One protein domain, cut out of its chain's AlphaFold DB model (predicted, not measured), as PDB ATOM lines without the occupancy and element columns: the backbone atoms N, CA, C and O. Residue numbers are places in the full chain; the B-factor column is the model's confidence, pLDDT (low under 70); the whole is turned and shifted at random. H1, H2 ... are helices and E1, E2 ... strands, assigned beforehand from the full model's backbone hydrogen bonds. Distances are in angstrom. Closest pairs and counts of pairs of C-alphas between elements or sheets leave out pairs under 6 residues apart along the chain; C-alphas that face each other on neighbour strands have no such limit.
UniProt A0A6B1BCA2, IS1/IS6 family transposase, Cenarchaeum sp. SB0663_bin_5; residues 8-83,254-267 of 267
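This is residues 8 to 83 and 254 to 267 of the 267 residues of the protein "IS1/IS6 family transposase" of Cenarchaeum sp. SB0663_bin_5 (UniProt A0A6B1BCA2). Four crossed helices make the body: the longest, H3, is crossed by H1 at its residues 65 to 73, H2 packs on its residues 62 to 66, and H4 on its residues 72 to 79. A thin loop, residues 10 to 15, sticks out beyond E1, whose residues 16 to 17 pair briefly and antiparallel with residues 8 to 9. The printed part has 90 residues, mostly helix, in the order E1, H1, H2, H3, H4. It is only just compact, close to loose, with a radius of gyration of the C-alphas of 14.6 A and spans of 45 by 34 by 19 A.

Start at H3, residues 62 to 80. H1, residues 30 to 41, touches it about perpendicular at 87 degrees, the closest C-alphas being those of Val 37 and Ala 69, 5.0 A apart. H2, residues 46 to 55, forms a helical hairpin with H1, opposite ways at 37 degrees, only just a steep tilt; their closest C-alphas, Ala 36 and Thr 49, are 6.3 A apart. H4, residues 254 to 265, touches H3 at a steep tilt of 62 degrees, the same way, with the closest C-alphas, Tyr 79 and Ala 262, 5.4 A apart. H2 and H4 are apart. E1, residues 16 to 18, pairs with no named strand and is apart from H1. In the four helices every O i to N i+4 pair is within hydrogen-bond range.

Find C-alpha 62 at (18.900, 31.486, 41.262); H3 runs 27.0 A to C-alpha 80 at (8.879, 17.669, 20.376). H1 spans 16.7 A, H4 16.5 A and H2 14.4 A.

The C-alphas farthest apart, Ser 12 and Ser 45, are 45.9 A apart. Residues 84 to 253 are not printed; C-alphas 83 and 254 are 15.9 A apart across the cut. The link from E1 to H1 is long. Residues 18 and 267 have pLDDT under 70.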
ATOM      1  N   PHE A   8      17.801  44.831  14.284       77.06
ATOM      2  CA  PHE A   8      18.106  44.678  12.872       77.06
ATOM      3  C   PHE A   8      17.129  45.515  12.059       77.06
ATOM      4  O   PHE A   8      15.965  45.654  12.430       77.06
ATOM      5  N   GLN A   9      17.594  46.065  10.943       83.44
ATOM      6  CA  GLN A   9      16.740  46.747   9.983       83.44
ATOM      7  C   GLN A   9      16.566  45.857   8.756       83.44
ATOM      8  O   GLN A   9      17.541  45.389   8.165       83.44
ATOM      9  N   CYS A  10      15.320  45.610   8.367       82.19
ATOM     10  CA  CYS A  10      15.018  44.913   7.130       82.19
ATOM     11  C   CYS A  10      15.427  45.786   5.938       82.19
ATOM     12  O   CYS A  10      14.923  46.898   5.786       82.19
ATOM     13  N   LYS A  11      16.311  45.275   5.072       87.19
ATOM     14  CA  LYS A  11      16.793  46.019   3.897       87.19
ATOM     15  C   LYS A  11      15.699  46.301   2.859       87.19
ATOM     16  O   LYS A  11      15.823  47.272   2.129       87.19
ATOM     17  N   SER A  12      14.648  45.479   2.787       86.69
ATOM     18  CA  SER A  12      13.594  45.621   1.772       86.69
ATOM     19  C   SER A  12      12.456  46.556   2.184       86.69
ATOM     20  O   SER A  12      11.926  47.263   1.336       86.69
ATOM     21  N   CYS A  13      12.071  46.585   3.464       91.25
ATOM     22  CA  CYS A  13      10.937  47.396   3.932       91.25
ATOM     23  C   CYS A  13      11.301  48.449   4.989       91.25
ATOM     24  O   CYS A  13      10.417  49.132   5.500       91.25
ATOM     25  N   GLY A  14      12.577  48.553   5.375       84.19
ATOM     26  CA  GLY A  14      13.072  49.530   6.349       84.19
ATOM     27  C   GLY A  14      12.603  49.309   7.792       84.19
ATOM     28  O   GLY A  14      13.052  50.029   8.686       84.19
ATOM     29  N   LYS A  15      11.728  48.320   8.044       83.81
ATOM     30  CA  LYS A  15      11.204  48.006   9.378       83.81
ATOM     31  C   LYS A  15      12.289  47.410  10.267       83.81
ATOM     32  O   LYS A  15      13.091  46.583   9.830       83.81
ATOM     33  N   TYR A  16      12.270  47.803  11.535       77.00
ATOM     34  CA  TYR A  16      13.155  47.251  12.551       77.00
ATOM     35  C   TYR A  16      12.550  45.995  13.173       77.00
ATOM     36  O   TYR A  16      11.360  45.964  13.485       77.00
ATOM     37  N   PHE A  17      13.381  44.988  13.408       73.06
ATOM     38  CA  PHE A  17      13.026  43.780  14.143       73.06
ATOM     39  C   PHE A  17      14.154  43.398  15.103       73.06
ATOM     40  O   PHE A  17      15.285  43.868  14.987       73.06
ATOM     41  N   THR A  18      13.851  42.566  16.090       69.69
ATOM     42  CA  THR A  18      14.855  41.973  16.982       69.69
ATOM     43  C   THR A  18      14.915  40.482  16.700       69.69
ATOM     44  O   THR A  18      13.865  39.841  16.709       69.69
ATOM     45  N   ASP A  19      16.106  39.923  16.484       73.50
ATOM     46  CA  ASP A  19      16.283  38.466  16.411       73.50
ATOM     47  C   ASP A  19      16.218  37.882  17.827       73.50
ATOM     48  O   ASP A  19      17.226  37.706  18.506       73.50
ATOM     49  N   ASN A  20      14.996  37.697  18.317       83.94
ATOM     50  CA  ASN A  20      14.727  37.256  19.682       83.94
ATOM     51  C   ASN A  20      13.569  36.247  19.730       83.94
ATOM     52  O   ASN A  20      12.854  36.176  20.729       83.94
ATOM     53  N   LEU A  21      13.375  35.511  18.628       89.44
ATOM     54  CA  LEU A  21      12.304  34.532  18.461       89.44
ATOM     55  C   LEU A  21      12.369  33.468  19.565       89.44
ATOM     56  O   LEU A  21      13.387  32.784  19.702       89.44
ATOM     57  N   GLY A  22      11.291  33.332  20.336       92.00
ATOM     58  CA  GLY A  22      11.196  32.414  21.478       92.00
ATOM     59  C   GLY A  22      11.783  32.956  22.783       92.00
ATOM     60  O   GLY A  22      11.774  32.267  23.802       92.00
ATOM     61  N   PHE A  23      12.284  34.191  22.781       94.00
ATOM     62  CA  PHE A  23      12.867  34.872  23.939       94.00
ATOM     63  C   PHE A  23      12.281  36.280  24.114       94.00
ATOM     64  O   PHE A  23      12.902  37.166  24.714       94.00
ATOM     65  N   GLU A  24      11.075  36.524  23.610       89.12
ATOM     66  CA  GLU A  24      10.393  37.811  23.671       89.12
ATOM     67  C   GLU A  24      10.284  38.314  25.124       89.12
ATOM     68  O   GLU A  24      10.024  37.569  26.071       89.12
ATOM     69  N   GLY A  25      10.564  39.605  25.331       85.56
ATOM     70  CA  GLY A  25      10.547  40.225  26.662       85.56
ATOM     71  C   GLY A  25      11.691  39.811  27.603       85.56
ATOM     72  O   GLY A  25      11.717  40.236  28.764       85.56
ATOM     73  N   ARG A  26      12.663  39.006  27.151       88.81
ATOM     74  CA  ARG A  26      13.850  38.668  27.952       88.81
ATOM     75  C   ARG A  26      14.875  39.795  27.958       88.81
ATOM     76  O   ARG A  26      15.138  40.436  26.952       88.81
ATOM     77  N   ARG A  27      15.469  40.014  29.137       87.50
ATOM     78  CA  ARG A  27      16.578  40.965  29.341       87.50
ATOM     79  C   ARG A  27      17.954  40.337  29.123       87.50
ATOM     80  O   ARG A  27      18.929  41.058  28.953       87.50
ATOM     81  N   SER A  28      18.041  39.016  29.239       90.00
ATOM     82  CA  SER A  28      19.271  38.255  29.019       90.00
ATOM     83  C   SER A  28      19.295  37.766  27.581       90.00
ATOM     84  O   SER A  28      18.249  37.360  27.079       90.00
ATOM     85  N   ALA A  29      20.475  37.786  26.962       90.50
ATOM     86  CA  ALA A  29      20.650  37.270  25.612       90.50
ATOM     87  C   ALA A  29      20.242  35.783  25.527       90.50
ATOM     88  O   ALA A  29      20.490  35.047  26.498       90.50
ATOM     89  N   PRO A  30      19.638  35.339  24.408       93.62
ATOM     90  CA  PRO A  30      19.249  33.946  24.193       93.62
ATOM     91  C   PRO A  30      20.364  32.943  24.501       93.62
ATOM     92  O   PRO A  30      20.100  31.914  25.115       93.62
ATOM     93  N   GLU A  31      21.616  33.265  24.182       92.31
ATOM     94  CA  GLU A  31      22.786  32.406  24.390       92.31
ATOM     95  C   GLU A  31      23.039  32.136  25.877       92.31
ATOM     96  O   GLU A  31      23.291  31.004  26.282       92.31
ATOM     97  N   TYR A  32      22.920  33.158  26.729       95.12
ATOM     98  CA  TYR A  32      23.058  32.956  28.172       95.12
ATOM     99  C   TYR A  32      21.918  32.119  28.739       95.12
ATOM    100  O   TYR A  32      22.121  31.358  29.685       95.12
ATOM    101  N   ILE A  33      20.715  32.285  28.191       96.31
ATOM    102  CA  ILE A  33      19.538  31.540  28.624       96.31
ATOM    103  C   ILE A  33      19.694  30.067  28.243       96.31
ATOM    104  O   ILE A  33      19.528  29.206  29.101       96.31
ATOM    105  N   THR A  34      20.050  29.773  26.995       96.69
ATOM    106  CA  THR A  34      20.180  28.402  26.484       96.69
ATOM    107  C   THR A  34      21.318  27.661  27.178       96.69
ATOM    108  O   THR A  34      21.090  26.557  27.663       96.69
ATOM    109  N   VAL A  35      22.474  28.305  27.386       96.12
ATOM    110  CA  VAL A  35      23.573  27.750  28.199       96.12
ATOM    111  C   VAL A  35      23.112  27.460  29.628       96.12
ATOM    112  O   VAL A  35      23.432  26.416  30.191       96.12
ATOM    113  N   ALA A  36      22.333  28.355  30.243       96.06
ATOM    114  CA  ALA A  36      21.816  28.113  31.586       96.06
ATOM    115  C   ALA A  36      20.928  26.866  31.650       96.06
ATOM    116  O   ALA A  36      21.052  26.070  32.582       96.06
ATOM    117  N   VAL A  37      20.019  26.736  30.681       95.50
ATOM    118  CA  VAL A  37      19.077  25.621  30.560       95.50
ATOM    119  C   VAL A  37      19.843  24.316  30.340       95.50
ATOM    120  O   VAL A  37      19.626  23.356  31.080       95.50
ATOM    121  N   GLU A  38      20.808  24.307  29.419       95.44
ATOM    122  CA  GLU A  38      21.653  23.147  29.136       95.44
ATOM    123  C   GLU A  38      22.416  22.685  30.373       95.44
ATOM    124  O   GLU A  38      22.289  21.535  30.781       95.44
ATOM    125  N   LEU A  39      23.135  23.592  31.045       94.75
ATOM    126  CA  LEU A  39      23.921  23.257  32.233       94.75
ATOM    127  C   LEU A  39      23.053  22.650  33.339       94.75
ATOM    128  O   LEU A  39      23.490  21.753  34.060       94.75
ATOM    129  N   VAL A  40      21.820  23.135  33.498       92.38
ATOM    130  CA  VAL A  40      20.879  22.587  34.478       92.38
ATOM    131  C   VAL A  40      20.531  21.131  34.140       92.38
ATOM    132  O   VAL A  40      20.580  20.286  35.043       92.38
ATOM    133  N   TYR A  41      20.215  20.822  32.883       92.06
ATOM    134  CA  TYR A  41      19.870  19.460  32.458       92.06
ATOM    135  C   TYR A  41      21.078  18.526  32.342       92.06
ATOM    136  O   TYR A  41      20.962  17.354  32.686       92.06
ATOM    137  N   ALA A  42      22.262  19.068  32.053       91.94
ATOM    138  CA  ALA A  42      23.550  18.379  32.135       91.94
ATOM    139  C   ALA A  42      23.965  18.014  33.576       91.94
ATOM    140  O   ALA A  42      24.992  17.374  33.793       91.94
ATOM    141  N   GLY A  43      23.186  18.418  34.586       89.50
ATOM    142  CA  GLY A  43      23.399  18.028  35.979       89.50
ATOM    143  C   GLY A  43      24.124  19.067  36.834       89.50
ATOM    144  O   GLY A  43      24.535  18.762  37.953       89.50
ATOM    145  N   LEU A  44      24.273  20.322  36.403       91.69
ATOM    146  CA  LEU A  44      24.745  21.369  37.314       91.69
ATOM    147  C   LEU A  44      23.626  21.816  38.263       91.69
ATOM    148  O   LEU A  44      22.446  21.931  37.920       91.69
ATOM    149  N   SER A  45      24.017  22.111  39.508       88.94
ATOM    150  CA  SER A  45      23.097  22.732  40.463       88.94
ATOM    151  C   SER A  45      22.828  24.170  40.055       88.94
ATOM    152  O   SER A  45      23.730  24.848  39.576       88.94
ATOM    153  N   ILE A  46      21.640  24.690  40.369       90.94
ATOM    154  CA  ILE A  46      21.286  26.094  40.097       90.94
ATOM    155  C   ILE A  46      22.351  27.063  40.639       90.94
ATOM    156  O   ILE A  46      22.657  28.069  40.008       90.94
ATOM    157  N   ARG A  47      22.958  26.764  41.798       91.81
ATOM    158  CA  ARG A  47      24.046  27.585  42.359       91.81
ATOM    159  C   ARG A  47      25.309  27.537  41.494       91.81
ATOM    160  O   ARG A  47      25.919  28.578  41.274       91.81
ATOM    161  N   LYS A  48      25.693  26.350  41.012       94.62
ATOM    162  CA  LYS A  48      26.843  26.179  40.112       94.62
ATOM    163  C   LYS A  48      26.583  26.830  38.750       94.62
ATOM    164  O   LYS A  48      27.465  27.522  38.262       94.62
ATOM    165  N   THR A  49      25.374  26.708  38.200       95.56
ATOM    166  CA  THR A  49      24.969  27.386  36.958       95.56
ATOM    167  C   THR A  49      25.052  28.905  37.095       95.56
ATOM    168  O   THR A  49      25.622  29.563  36.235       95.56
ATOM    169  N   VAL A  50      24.566  29.476  38.206       96.25
ATOM    170  CA  VAL A  50      24.717  30.917  38.483       96.25
ATOM    171  C   VAL A  50      26.194  31.319  38.502       96.25
ATOM    172  O   VAL A  50      26.556  32.302  37.864       96.25
ATOM    173  N   LYS A  51      27.053  30.545  39.181       96.81
ATOM    174  CA  LYS A  51      28.499  30.811  39.216       96.81
ATOM    175  C   LYS A  51      29.120  30.781  37.811       96.81
ATOM    176  O   LYS A  51      29.875  31.688  37.484       96.81
ATOM    177  N   ALA A  52      28.771  29.788  36.991       96.75
ATOM    178  CA  ALA A  52      29.261  29.657  35.618       96.75
ATOM    179  C   ALA A  52      28.817  30.827  34.718       96.75
ATOM    180  O   ALA A  52      29.606  31.365  33.946       96.75
ATOM    181  N   LEU A  53      27.572  31.287  34.858       96.69
ATOM    182  CA  LEU A  53      27.083  32.449  34.114       96.69
ATOM    183  C   LEU A  53      27.731  33.757  34.574       96.69
ATOM    184  O   LEU A  53      28.031  34.620  33.754       96.69
ATOM    185  N   HIS A  54      27.991  33.903  35.876       96.88
ATOM    186  CA  HIS A  54      28.690  35.076  36.406       96.88
ATOM    187  C   HIS A  54      30.120  35.172  35.865       96.88
ATOM    188  O   HIS A  54      30.560  36.284  35.576       96.88
ATOM    189  N   SER A  55      30.819  34.043  35.668       95.81
ATOM    190  CA  SER A  55      32.163  34.041  35.062       95.81
ATOM    191  C   SER A  55      32.184  34.474  33.597       95.81
ATOM    192  O   SER A  55      33.211  34.956  33.140       95.81
ATOM    193  N   ILE A  56      31.055  34.382  32.889       93.81
ATOM    194  CA  ILE A  56      30.885  34.928  31.532       93.81
ATOM    195  C   ILE A  56      30.044  36.214  31.537       93.81
ATOM    196  O   ILE A  56      29.318  36.514  30.595       93.81
ATOM    197  N   TYR A  57      30.136  36.988  32.624       92.62
ATOM    198  CA  TYR A  57      29.557  38.329  32.771       92.62
ATOM    199  C   TYR A  57      28.018  38.413  32.757       92.62
ATOM    200  O   TYR A  57      27.460  39.515  32.738       92.62
ATOM    201  N   CYS A  58      27.309  37.286  32.860       93.31
ATOM    202  CA  CYS A  58      25.852  37.244  32.939       93.31
ATOM    203  C   CYS A  58      25.374  37.238  34.401       93.31
ATOM    204  O   CYS A  58      25.291  36.200  35.059       93.31
ATOM    205  N   LYS A  59      25.048  38.422  34.937       94.31
ATOM    206  CA  LYS A  59      24.581  38.597  36.325       94.31
ATOM    207  C   LYS A  59      23.107  38.214  36.478       94.31
ATOM    208  O   LYS A  59      22.216  39.023  36.235       94.31
ATOM    209  N   VAL A  60      22.856  36.992  36.938       95.25
ATOM    210  CA  VAL A  60      21.503  36.454  37.156       95.25
ATOM    211  C   VAL A  60      21.357  35.770  38.511       95.25
ATOM    212  O   VAL A  60      22.325  35.282  39.096       95.25
ATOM    213  N   GLY A  61      20.128  35.758  39.030       94.44
ATOM    214  CA  GLY A  61      19.785  35.117  40.299       94.44
ATOM    215  C   GLY A  61      19.285  33.680  40.134       94.44
ATOM    216  O   GLY A  61      18.781  33.292  39.081       94.44
ATOM    217  N   ARG A  62      19.331  32.902  41.222       92.19
ATOM    218  CA  ARG A  62      18.900  31.486  41.262       92.19
ATOM    219  C   ARG A  62      17.464  31.261  40.773       92.19
ATOM    220  O   ARG A  62      17.211  30.307  40.047       92.19
ATOM    221  N   SER A  63      16.535  32.134  41.164       91.06
ATOM    222  CA  SER A  63      15.125  32.047  40.754       91.06
ATOM    223  C   SER A  63      14.937  32.256  39.251       91.06
ATOM    224  O   SER A  63      14.027  31.683  38.666       91.06
ATOM    225  N   THR A  64      15.817  33.032  38.615       93.88
ATOM    226  CA  THR A  64      15.780  33.259  37.166       93.88
ATOM    227  C   THR A  64      16.177  31.995  36.414       93.88
ATOM    228  O   THR A  64      15.441  31.573  35.532       93.88
ATOM    229  N   ILE A  65      17.256  31.331  36.841       93.50
ATOM    230  CA  ILE A  65      17.693  30.053  36.256       93.50
ATOM    231  C   ILE A  65      16.625  28.974  36.408       93.50
ATOM    232  O   ILE A  65      16.354  28.245  35.461       93.50
ATOM    233  N   HIS A  66      15.994  28.893  37.584       90.12
ATOM    234  CA  HIS A  66      14.899  27.950  37.810       90.12
ATOM    235  C   HIS A  66      13.755  28.162  36.814       90.12
ATOM    236  O   HIS A  66      13.337  27.212  36.165       90.12
ATOM    237  N   ARG A  67      13.278  29.408  36.673       91.25
ATOM    238  CA  ARG A  67      12.188  29.737  35.743       91.25
ATOM    239  C   ARG A  67      12.559  29.462  34.292       91.25
ATOM    240  O   ARG A  67      11.707  29.009  33.545       91.25
ATOM    241  N   TRP A  68      13.801  29.739  33.888       94.56
ATOM    242  CA  TRP A  68      14.252  29.428  32.531       94.56
ATOM    243  C   TRP A  68      14.231  27.928  32.261       94.56
ATOM    244  O   TRP A  68      13.650  27.523  31.265       94.56
ATOM    245  N   ALA A  69      14.796  27.111  33.152       92.19
ATOM    246  CA  ALA A  69      14.754  25.660  32.991       92.19
ATOM    247  C   ALA A  69      13.303  25.157  32.911       92.19
ATOM    248  O   ALA A  69      12.937  24.509  31.946       92.19
ATOM    249  N   GLU A  70      12.451  25.533  33.866       89.88
ATOM    250  CA  GLU A  70      11.042  25.116  33.896       89.88
ATOM    251  C   GLU A  70      10.283  25.507  32.619       89.88
ATOM    252  O   GLU A  70       9.677  24.654  31.975       89.88
ATOM    253  N   GLN A  71      10.359  26.777  32.220       92.19
ATOM    254  CA  GLN A  71       9.618  27.277  31.067       92.19
ATOM    255  C   GLN A  71      10.119  26.690  29.747       92.19
ATOM    256  O   GLN A  71       9.311  26.234  28.943       92.19
ATOM    257  N   TYR A  72      11.429  26.733  29.496       94.94
ATOM    258  CA  TYR A  72      11.962  26.277  28.213       94.94
ATOM    259  C   TYR A  72      11.979  24.754  28.118       94.94
ATOM    260  O   TYR A  72      11.753  24.232  27.036       94.94
ATOM    261  N   GLY A  73      12.164  24.038  29.230       93.62
ATOM    262  CA  GLY A  73      12.006  22.586  29.260       93.62
ATOM    263  C   GLY A  73      10.611  22.156  28.823       93.62
ATOM    264  O   GLY A  73      10.488  21.304  27.954       93.62
ATOM    265  N   HIS A  74       9.573  22.794  29.369       91.69
ATOM    266  CA  HIS A  74       8.192  22.517  28.979       91.69
ATOM    267  C   HIS A  74       7.900  22.918  27.528       91.69
ATOM    268  O   HIS A  74       7.369  22.116  26.776       91.69
ATOM    269  N   MET A  75       8.317  24.119  27.115       94.56
ATOM    270  CA  MET A  75       8.118  24.605  25.745       94.56
ATOM    271  C   MET A  75       8.751  23.689  24.689       94.56
ATOM    272  O   MET A  75       8.159  23.482  23.633       94.56
ATOM    273  N   MET A  76       9.953  23.170  24.960       96.25
ATOM    274  CA  MET A  76      10.632  22.237  24.061       96.25
ATOM    275  C   MET A  76       9.960  20.860  24.051       96.25
ATOM    276  O   MET A  76       9.801  20.294  22.977       96.25
ATOM    277  N   ASP A  77       9.567  20.335  25.216       94.25
ATOM    278  CA  ASP A  77       8.904  19.025  25.334       94.25
ATOM    279  C   ASP A  77       7.556  19.027  24.608       94.25
ATOM    280  O   ASP A  77       7.323  18.165  23.776       94.25
ATOM    281  N   GLU A  78       6.728  20.060  24.805       93.06
ATOM    282  CA  GLU A  78       5.449  20.213  24.091       93.06
ATOM    283  C   GLU A  78       5.618  20.249  22.568       93.06
ATOM    284  O   GLU A  78       4.792  19.713  21.836       93.06
ATOM    285  N   TYR A  79       6.672  20.908  22.082       95.56
ATOM    286  CA  TYR A  79       6.946  20.974  20.649       95.56
ATOM    287  C   TYR A  79       7.403  19.621  20.093       95.56
ATOM    288  O   TYR A  79       6.930  19.195  19.042       95.56
ATOM    289  N   LEU A  80       8.310  18.946  20.802       95.31
ATOM    290  CA  LEU A  80       8.879  17.669  20.376       95.31
ATOM    291  C   LEU A  80       7.901  16.498  20.542       95.31
ATOM    292  O   LEU A  80       7.988  15.545  19.778       95.31
ATOM    293  N   ASP A  81       6.942  16.581  21.466       90.12
ATOM    294  CA  ASP A  81       5.859  15.596  21.613       90.12
ATOM    295  C   ASP A  81       4.937  15.536  20.390       90.12
ATOM    296  O   ASP A  81       4.281  14.522  20.164       90.12
ATOM    297  N   GLY A  82       4.917  16.588  19.566       90.75
ATOM    298  CA  GLY A  82       4.227  16.591  18.276       90.75
ATOM    299  C   GLY A  82       4.983  15.879  17.147       90.75
ATOM    300  O   GLY A  82       4.479  15.843  16.026       90.75
ATOM    301  N   ILE A  83       6.186  15.349  17.400       94.56
ATOM    302  CA  ILE A  83       7.040  14.711  16.393       94.56
ATOM    303  C   ILE A  83       7.191  13.224  16.723       94.56
ATOM    304  O   ILE A  83       7.769  12.854  17.743       94.56
ATOM    305  N   LYS A 254      21.676  23.242  20.153       96.12
ATOM    306  CA  LYS A 254      20.445  22.468  19.944       96.12
ATOM    307  C   LYS A 254      19.258  23.028  20.737       96.12
ATOM    308  O   LYS A 254      18.159  23.119  20.201       96.12
ATOM    309  N   ILE A 255      19.475  23.505  21.968       97.19
ATOM    310  CA  ILE A 255      18.420  24.130  22.788       97.19
ATOM    311  C   ILE A 255      17.879  25.403  22.127       97.19
ATOM    312  O   ILE A 255      16.666  25.593  22.055       97.19
ATOM    313  N   LEU A 256      18.758  26.272  21.621       96.75
ATOM    314  CA  LEU A 256      18.355  27.479  20.898       96.75
ATOM    315  C   LEU A 256      17.533  27.131  19.654       96.75
ATOM    316  O   LEU A 256      16.492  27.748  19.421       96.75
ATOM    317  N   THR A 257      17.988  26.145  18.876       96.75
ATOM    318  CA  THR A 257      17.297  25.678  17.668       96.75
ATOM    319  C   THR A 257      15.894  25.172  17.994       96.75
ATOM    320  O   THR A 257      14.932  25.629  17.378       96.75
ATOM    321  N   ILE A 258      15.750  24.308  19.005       97.38
ATOM    322  CA  ILE A 258      14.446  23.756  19.405       97.38
ATOM    323  C   ILE A 258      13.519  24.868  19.915       97.38
ATOM    324  O   ILE A 258      12.364  24.923  19.505       97.38
ATOM    325  N   ILE A 259      14.001  25.798  20.751       96.75
ATOM    326  CA  ILE A 259      13.176  26.914  21.253       96.75
ATOM    327  C   ILE A 259      12.670  27.788  20.100       96.75
ATOM    328  O   ILE A 259      11.497  28.162  20.080       96.75
ATOM    329  N   ARG A 260      13.526  28.106  19.124       95.56
ATOM    330  CA  ARG A 260      13.134  28.901  17.952       95.56
ATOM    331  C   ARG A 260      12.123  28.164  17.076       95.56
ATOM    332  O   ARG A 260      11.168  28.785  16.616       95.56
ATOM    333  N   ALA A 261      12.304  26.860  16.876       95.50
ATOM    334  CA  ALA A 261      11.358  26.027  16.141       95.50
ATOM    335  C   ALA A 261       9.994  25.966  16.851       95.50
ATOM    336  O   ALA A 261       8.965  26.242  16.232       95.50
ATOM    337  N   ALA A 262       9.995  25.739  18.166       95.44
ATOM    338  CA  ALA A 262       8.801  25.745  19.007       95.44
ATOM    339  C   ALA A 262       8.075  27.100  18.988       95.44
ATOM    340  O   ALA A 262       6.850  27.150  18.910       95.44
ATOM    341  N   ALA A 263       8.817  28.209  19.031       95.00
ATOM    342  CA  ALA A 263       8.248  29.551  18.938       95.00
ATOM    343  C   ALA A 263       7.630  29.817  17.560       95.00
ATOM    344  O   ALA A 263       6.558  30.408  17.474       95.00
ATOM    345  N   LYS A 264       8.280  29.354  16.486       93.56
ATOM    346  CA  LYS A 264       7.768  29.484  15.119       93.56
ATOM    347  C   LYS A 264       6.481  28.686  14.906       93.56
ATOM    348  O   LYS A 264       5.608  29.174  14.212       93.56
ATOM    349  N   ALA A 265       6.360  27.501  15.502       91.69
ATOM    350  CA  ALA A 265       5.175  26.649  15.366       91.69
ATOM    351  C   ALA A 265       3.925  27.187  16.094       91.69
ATOM    352  O   ALA A 265       2.823  26.724  15.827       91.69
ATOM    353  N   ARG A 266       4.088  28.133  17.029       84.25
ATOM    354  CA  ARG A 266       2.986  28.761  17.786       84.25
ATOM    355  C   ARG A 266       2.429  30.028  17.127       84.25
ATOM    356  O   ARG A 266       1.397  30.515  17.581       84.25
ATOM    357  N   ASN A 267       3.135  30.566  16.131       59.88
ATOM    358  CA  ASN A 267       2.775  31.776  15.388       59.88
ATOM    359  C   ASN A 267       2.182  31.409  14.029       59.88
ATOM    360  O   ASN A 267       1.289  32.159  13.584       59.88
TER     361      ASN A 267